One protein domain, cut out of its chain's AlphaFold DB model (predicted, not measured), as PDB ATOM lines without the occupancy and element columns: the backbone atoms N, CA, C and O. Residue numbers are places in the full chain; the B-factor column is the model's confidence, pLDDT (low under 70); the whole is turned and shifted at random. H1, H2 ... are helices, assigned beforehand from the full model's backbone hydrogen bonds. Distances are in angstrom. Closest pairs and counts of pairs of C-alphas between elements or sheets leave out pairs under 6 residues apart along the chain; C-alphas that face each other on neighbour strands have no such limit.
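What this domain is: This is residues 76 to 132 of the 181 residues of an uncharacterized protein of Trichosporon asahii var. asahii (strain ATCC 90039 / CBS 2479 / JCM 2466 / KCTC 7840 / NBRC 103889/ NCYC 2677 / UAMH 7654) (UniProt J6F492). A small head made of a short helical hairpin, H1 and H2, sits at one end, and one long helix, H3, runs away from it as an arm that makes most of the length. The far part of that arm, residues 109 to 132, sticks out free of the head. The printed part has 57 residues with three named helices, H1, H2 and H3 in that order, and no named strand; the class is all helix. The whole is extended, with a radius of gyration of the C-alphas of 19.2 A and spans of 63 by 17 by 14 A.

How they stand to each other: H1, residues 77 to 85, and H2, residues 91 to 100, touch and form a helical hairpin. Their closest C-alphas are those of Ala 84 and Arg 94, 5.1 A apart. They run opposite ways at a steep tilt of 39 degrees. H3, residues 104 to 130, is apart from H2. H1 and H3 are close but not clearly touching; their closest C-alphas, of Asn 77 and Gly 104, are 5.5 A apart. They run opposite ways at a shallow tilt of 26 degrees. In H1, H2 and H3 every O i to N i+4 pair is within hydrogen-bond range.

Where its parts are: H1 begins at C-alpha 77 (137.393, 139.591, 172.987) and is 12.3 A long from first to last C-alpha. H2, from Trp 91 to Met 100, measures 14.1 A. H3 measures 39.0 A, from C-alpha 104 at (132.691, 137.849, 175.321) to C-alpha 130 at (138.325, 105.156, 195.744).

The domain as a whole: The two C-alphas farthest apart, those of Asn 88 and Glu 132, are 63.3 A apart. The printed part has no cut, and the links H1 to H2 and H2 to H3 are tight. Residues 87 to 92 also stand free. The mean pLDDT of the printed part is 85.1; residues 76 to 77, 80 and 102 are under 70.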
ATOM      1  N   SER A  76     140.841 136.399 172.938       62.22
ATOM      2  CA  SER A  76     140.293 137.302 173.946       62.22
ATOM      3  C   SER A  76     139.514 138.379 173.201       62.22
ATOM      4  O   SER A  76     139.995 138.951 172.220       62.22
ATOM      5  N   ASN A  77     138.282 138.627 173.637       65.81
ATOM      6  CA  ASN A  77     137.393 139.591 172.987       65.81
ATOM      7  C   ASN A  77     138.051 140.972 172.878       65.81
ATOM      8  O   ASN A  77     137.957 141.610 171.838       65.81
ATOM      9  N   ASP A  78     138.835 141.363 173.884       72.50
ATOM     10  CA  ASP A  78     139.603 142.609 173.905       72.50
ATOM     11  C   ASP A  78     140.592 142.737 172.737       72.50
ATOM     12  O   ASP A  78     140.811 143.834 172.222       72.50
ATOM     13  N   ASN A  79     141.207 141.632 172.304       73.56
ATOM     14  CA  ASN A  79     142.120 141.636 171.162       73.56
ATOM     15  C   ASN A  79     141.347 141.715 169.839       73.56
ATOM     16  O   ASN A  79     141.747 142.461 168.949       73.56
ATOM     17  N   LEU A  80     140.190 141.047 169.740       69.38
ATOM     18  CA  LEU A  80     139.302 141.172 168.575       69.38
ATOM     19  C   LEU A  80     138.721 142.576 168.425       69.38
ATOM     20  O   LEU A  80     138.562 143.055 167.305       69.38
ATOM     21  N   GLU A  81     138.414 143.258 169.527       71.69
ATOM     22  CA  GLU A  81     137.925 144.636 169.479       71.69
ATOM     23  C   GLU A  81     138.997 145.609 168.983       71.69
ATOM     24  O   GLU A  81     138.690 146.511 168.198       71.69
ATOM     25  N   LYS A  82     140.254 145.399 169.384       76.44
ATOM     26  CA  LYS A  82     141.399 146.179 168.897       76.44
ATOM     27  C   LYS A  82     141.638 145.943 167.406       76.44
ATOM     28  O   LYS A  82     141.760 146.907 166.655       76.44
ATOM     29  N   GLU A  83     141.592 144.692 166.953       72.06
ATOM     30  CA  GLU A  83     141.748 144.351 165.533       72.06
ATOM     31  C   GLU A  83     140.572 144.827 164.665       72.06
ATOM     32  O   GLU A  83     140.768 145.259 163.527       72.06
ATOM     33  N   ALA A  84     139.343 144.806 165.188       70.19
ATOM     34  CA  ALA A  84     138.177 145.367 164.503       70.19
ATOM     35  C   ALA A  84     138.279 146.896 164.332       70.19
ATOM     36  O   ALA A  84     137.790 147.450 163.335       70.19
ATOM     37  N   ALA A  85     138.896 147.573 165.307       76.62
ATOM     38  CA  ALA A  85     139.140 149.011 165.293       76.62
ATOM     39  C   ALA A  85     140.325 149.408 164.391       76.62
ATOM     40  O   ALA A  85     140.346 150.532 163.872       76.62
ATOM     41  N   ASP A  86     141.267 148.493 164.152       80.50
ATOM     42  CA  ASP A  86     142.428 148.729 163.302       80.50
ATOM     43  C   ASP A  86     142.048 148.849 161.819       80.50
ATOM     44  O   ASP A  86     141.641 147.907 161.136       80.50
ATOM     45  N   LYS A  87     142.226 150.057 161.275       76.62
ATOM     46  CA  LYS A  87     141.935 150.363 159.861       76.62
ATOM     47  C   LYS A  87     142.997 149.840 158.895       76.62
ATOM     48  O   LYS A  87     142.725 149.764 157.700       76.62
ATOM     49  N   ASN A  88     144.180 149.506 159.408       81.31
ATOM     50  CA  ASN A  88     145.309 149.007 158.623       81.31
ATOM     51  C   ASN A  88     145.268 147.479 158.438       81.31
ATOM     52  O   ASN A  88     146.030 146.947 157.632       81.31
ATOM     53  N   ALA A  89     144.384 146.774 159.156       78.38
ATOM     54  CA  ALA A  89     144.212 145.336 159.010       78.38
ATOM     55  C   ALA A  89     143.572 144.980 157.650       78.38
ATOM     56  O   ALA A  89     142.748 145.741 157.126       78.38
ATOM     57  N   PRO A  90     143.894 143.807 157.067       84.56
ATOM     58  CA  PRO A  90     143.231 143.318 155.864       84.56
ATOM     59  C   PRO A  90     141.706 143.291 156.026       84.56
ATOM     60  O   PRO A  90     141.175 142.916 157.073       84.56
ATOM     61  N   TRP A  91     140.981 143.642 154.961       84.31
ATOM     62  CA  TRP A  91     139.515 143.757 154.985       84.31
ATOM     63  C   TRP A  91     138.804 142.480 155.467       84.31
ATOM     64  O   TRP A  91     137.764 142.568 156.115       84.31
ATOM     65  N   ILE A  92     139.373 141.304 155.178       84.50
ATOM     66  CA  ILE A  92     138.822 140.011 155.589       84.50
ATOM     67  C   ILE A  92     138.959 139.774 157.095       84.50
ATOM     68  O   ILE A  92     138.010 139.310 157.721       84.50
ATOM     69  N   THR A  93     140.086 140.170 157.690       82.69
ATOM     70  CA  THR A  93     140.318 140.106 159.138       82.69
ATOM     71  C   THR A  93     139.333 141.011 159.863       82.69
ATOM     72  O   THR A  93     138.672 140.581 160.802       82.69
ATOM     73  N   ARG A  94     139.126 142.231 159.353       81.19
ATOM     74  CA  ARG A  94     138.132 143.165 159.895       81.19
ATOM     75  C   ARG A  94     136.702 142.636 159.775       81.19
ATOM     76  O   ARG A  94     135.899 142.807 160.689       81.19
ATOM     77  N   TRP A  95     136.365 142.007 158.647       83.94
ATOM     78  CA  TRP A  95     135.064 141.362 158.476       83.94
ATOM     79  C   TRP A  95     134.877 140.243 159.502       83.94
ATOM     80  O   TRP A  95     133.834 140.186 160.150       83.94
ATOM     81  N   TYR A  96     135.892 139.404 159.699       82.00
ATOM     82  CA  TYR A  96     135.846 138.322 160.672       82.00
ATOM     83  C   TYR A  96     135.695 138.857 162.096       82.00
ATOM     84  O   TYR A  96     134.751 138.474 162.775       82.00
ATOM     85  N   ALA A  97     136.520 139.823 162.501       81.19
ATOM     86  CA  ALA A  97     136.460 140.438 163.824       81.19
ATOM     87  C   ALA A  97     135.088 141.072 164.117       81.19
ATOM     88  O   ALA A  97     134.546 140.884 165.200       81.19
ATOM     89  N   ASN A  98     134.467 141.740 163.138       80.69
ATOM     90  CA  ASN A  98     133.134 142.327 163.307       80.69
ATOM     91  C   ASN A  98     132.008 141.285 163.423       80.69
ATOM     92  O   ASN A  98     131.049 141.520 164.151       80.69
ATOM     93  N   ASN A  99     132.089 140.163 162.699       82.62
ATOM     94  CA  ASN A  99     131.059 139.112 162.742       82.62
ATOM     95  C   ASN A  99     131.264 138.134 163.906       82.62
ATOM     96  O   ASN A  99     130.305 137.549 164.398       82.62
ATOM     97  N   MET A 100     132.510 137.953 164.340       75.31
ATOM     98  CA  MET A 100     132.885 137.112 165.473       75.31
ATOM     99  C   MET A 100     132.879 137.840 166.810       75.31
ATOM    100  O   MET A 100     133.105 137.198 167.835       75.31
ATOM    101  N   LYS A 101     132.593 139.147 166.817       70.56
ATOM    102  CA  LYS A 101     132.315 139.919 168.026       70.56
ATOM    103  C   LYS A 101     131.007 139.427 168.660       70.56
ATOM    104  O   LYS A 101     129.966 140.069 168.566       70.56
ATOM    105  N   GLY A 102     131.046 138.232 169.232       69.69
ATOM    106  CA  GLY A 102     130.020 137.731 170.130       69.69
ATOM    107  C   GLY A 102     130.181 138.359 171.510       69.69
ATOM    108  O   GLY A 102     131.186 139.006 171.802       69.69
ATOM    109  N   ASP A 103     129.198 138.140 172.378       75.81
ATOM    110  CA  ASP A 103     129.283 138.594 173.763       75.81
ATOM    111  C   ASP A 103     130.391 137.821 174.482       75.81
ATOM    112  O   ASP A 103     130.215 136.665 174.873       75.81
ATOM    113  N   GLY A 104     131.542 138.465 174.666       75.94
ATOM    114  CA  GLY A 104     132.691 137.849 175.321       75.94
ATOM    115  C   GLY A 104     132.376 137.285 176.698       75.94
ATOM    116  O   GLY A 104     132.756 136.164 177.022       75.94
ATOM    117  N   LYS A 105     131.536 138.011 177.437       81.81
ATOM    118  CA  LYS A 105     131.023 137.594 178.736       81.81
ATOM    119  C   LYS A 105     130.272 136.255 178.682       81.81
ATOM    120  O   LYS A 105     130.448 135.434 179.572       81.81
ATOM    121  N   LEU A 106     129.483 135.995 177.632       85.12
ATOM    122  CA  LEU A 106     128.783 134.712 177.478       85.12
ATOM    123  C   LEU A 106     129.763 133.558 177.251       85.12
ATOM    124  O   LEU A 106     129.498 132.432 177.668       85.12
ATOM    125  N   TRP A 107     130.875 133.808 176.560       82.75
ATOM    126  CA  TRP A 107     131.909 132.798 176.355       82.75
ATOM    127  C   TRP A 107     132.685 132.517 177.636       82.75
ATOM    128  O   TRP A 107     132.909 131.349 177.940       82.75
ATOM    129  N   ASP A 108     132.993 133.544 178.424       85.38
ATOM    130  CA  ASP A 108     133.613 133.375 179.740       85.38
ATOM    131  C   ASP A 108     132.698 132.593 180.691       85.38
ATOM    132  O   ASP A 108     133.137 131.631 181.321       85.38
ATOM    133  N   GLU A 109     131.405 132.928 180.728       91.44
ATOM    134  CA  GLU A 109     130.396 132.202 181.512       91.44
ATOM    135  C   GLU A 109     130.273 130.733 181.068       91.44
ATOM    136  O   GLU A 109     130.217 129.827 181.904       91.44
ATOM    137  N   ARG A 110     130.280 130.460 179.755       91.38
ATOM    138  CA  ARG A 110     130.277 129.085 179.227       91.38
ATOM    139  C   ARG A 110     131.552 128.332 179.583       91.38
ATOM    140  O   ARG A 110     131.465 127.181 180.002       91.38
ATOM    141  N   ASN A 111     132.714 128.963 179.437       90.62
ATOM    142  CA  ASN A 111     134.004 128.362 179.766       90.62
ATOM    143  C   ASN A 111     134.086 128.029 181.259       90.62
ATOM    144  O   ASN A 111     134.483 126.920 181.613       90.62
ATOM    145  N   ALA A 112     133.628 128.937 182.124       95.25
ATOM    146  CA  ALA A 112     133.526 128.705 183.561       95.25
ATOM    147  C   ALA A 112     132.603 127.520 183.877       95.25
ATOM    148  O   ALA A 112     132.980 126.627 184.633       95.25
ATOM    149  N   LYS A 113     131.434 127.447 183.227       97.75
ATOM    150  CA  LYS A 113     130.510 126.316 183.384       97.75
ATOM    151  C   LYS A 113     131.116 124.991 182.908       97.75
ATOM    152  O   LYS A 113     130.915 123.959 183.541       97.75
ATOM    153  N   HIS A 114     131.858 124.987 181.802       97.62
ATOM    154  CA  HIS A 114     132.550 123.785 181.329       97.62
ATOM    155  C   HIS A 114     133.652 123.338 182.291       97.62
ATOM    156  O   HIS A 114     133.797 122.136 182.524       97.62
ATOM    157  N   LEU A 115     134.394 124.283 182.871       97.88
ATOM    158  CA  LEU A 115     135.385 124.001 183.906       97.88
ATOM    159  C   LEU A 115     134.716 123.366 185.129       97.88
ATOM    160  O   LEU A 115     135.172 122.321 185.587       97.88
ATOM    161  N   GLU A 116     133.600 123.932 185.594       98.25
ATOM    162  CA  GLU A 116     132.822 123.393 186.714       98.25
ATOM    163  C   GLU A 116     132.334 121.962 186.437       98.25
ATOM    164  O   GLU A 116     132.560 121.061 187.244       98.25
ATOM    165  N   LEU A 117     131.730 121.715 185.273       98.56
ATOM    166  CA  LEU A 117     131.258 120.377 184.893       98.56
ATOM    167  C   LEU A 117     132.404 119.364 184.786       98.56
ATOM    168  O   LEU A 117     132.238 118.198 185.141       98.56
ATOM    169  N   THR A 118     133.573 119.798 184.311       98.31
ATOM    170  CA  THR A 118     134.765 118.943 184.219       98.31
ATOM    171  C   THR A 118     135.304 118.607 185.605       98.31
ATOM    172  O   THR A 118     135.684 117.463 185.846       98.31
ATOM    173  N   MET A 119     135.288 119.574 186.527       98.50
ATOM    174  CA  MET A 119     135.657 119.363 187.924       98.50
ATOM    175  C   MET A 119     134.711 118.363 188.595       98.50
ATOM    176  O   MET A 119     135.172 117.363 189.132       98.50
ATOM    177  N   GLN A 120     133.394 118.539 188.447       98.31
ATOM    178  CA  GLN A 120     132.404 117.588 188.966       98.31
ATOM    179  C   GLN A 120     132.595 116.176 188.379       98.31
ATOM    180  O   GLN A 120     132.540 115.175 189.096       98.31
ATOM    181  N   ALA A 121     132.866 116.070 187.074       98.31
ATOM    182  CA  ALA A 121     133.150 114.786 186.432       98.31
ATOM    183  C   ALA A 121     134.449 114.142 186.955       98.31
ATOM    184  O   ALA A 121     134.516 112.922 187.112       98.31
ATOM    185  N   ALA A 122     135.476 114.940 187.255       98.31
ATOM    186  CA  ALA A 122     136.706 114.452 187.866       98.31
ATOM    187  C   ALA A 122     136.471 113.954 189.301       98.31
ATOM    188  O   ALA A 122     136.914 112.854 189.632       98.31
ATOM    189  N   ASP A 123     135.713 114.698 190.105       97.81
ATOM    190  CA  ASP A 123     135.386 114.337 191.489       97.81
ATOM    191  C   ASP A 123     134.564 113.048 191.551       97.81
ATOM    192  O   ASP A 123     134.871 112.136 192.316       97.81
ATOM    193  N   THR A 124     133.553 112.919 190.685       97.38
ATOM    194  CA  THR A 124     132.780 111.669 190.578       97.38
ATOM    195  C   THR A 124     133.663 110.492 190.174       97.38
ATOM    196  O   THR A 124     133.550 109.414 190.755       97.38
ATOM    197  N   ARG A 125     134.591 110.679 189.228       96.44
ATOM    198  CA  ARG A 125     135.544 109.632 188.843       96.44
ATOM    199  C   ARG A 125     136.462 109.243 190.001       96.44
ATOM    200  O   ARG A 125     136.730 108.056 190.168       96.44
ATOM    201  N   LEU A 126     136.940 110.207 190.781       96.62
ATOM    202  CA  LEU A 126     137.774 109.956 191.955       96.62
ATOM    203  C   LEU A 126     136.994 109.168 193.014       96.62
ATOM    204  O   LEU A 126     137.480 108.134 193.461       96.62
ATOM    205  N   LEU A 127     135.747 109.559 193.293       96.00
ATOM    206  CA  LEU A 127     134.859 108.851 194.217       96.00
ATOM    207  C   LEU A 127     134.668 107.377 193.828       96.00
ATOM    208  O   LEU A 127     134.738 106.499 194.683       96.00
ATOM    209  N   TYR A 128     134.447 107.086 192.544       94.44
ATOM    210  CA  TYR A 128     134.279 105.704 192.079       94.44
ATOM    211  C   TYR A 128     135.582 104.908 192.040       94.44
ATOM    212  O   TYR A 128     135.542 103.688 192.172       94.44
ATOM    213  N   ASN A 129     136.723 105.570 191.855       93.75
ATOM    214  CA  ASN A 129     138.020 104.905 191.905       93.75
ATOM    215  C   ASN A 129     138.433 104.559 193.343       93.75
ATOM    216  O   ASN A 129     139.094 103.547 193.549       93.75
ATOM    217  N   GLU A 130     138.069 105.397 194.317       93.56
ATOM    218  CA  GLU A 130     138.325 105.156 195.744       93.56
ATOM    219  C   GLU A 130     137.310 104.201 196.376       93.56
ATOM    220  O   GLU A 130     137.599 103.572 197.392       93.56
ATOM    221  N   ALA A 131     136.121 104.071 195.783       91.44
ATOM    222  CA  ALA A 131     135.121 103.120 196.236       91.44
ATOM    223  C   ALA A 131     135.621 101.681 196.034       91.44
ATOM    224  O   ALA A 131     135.616 101.138 194.928       91.44
ATOM    225  N   GLU A 132     136.020 101.034 197.127       85.81
ATOM    226  CA  GLU A 132     136.280  99.601 197.117       85.81
ATOM    227  C   GLU A 132     134.978  98.834 196.848       85.81
ATOM    228  O   GLU A 132     133.905  99.156 197.370       85.81
TER     229      GLU A 132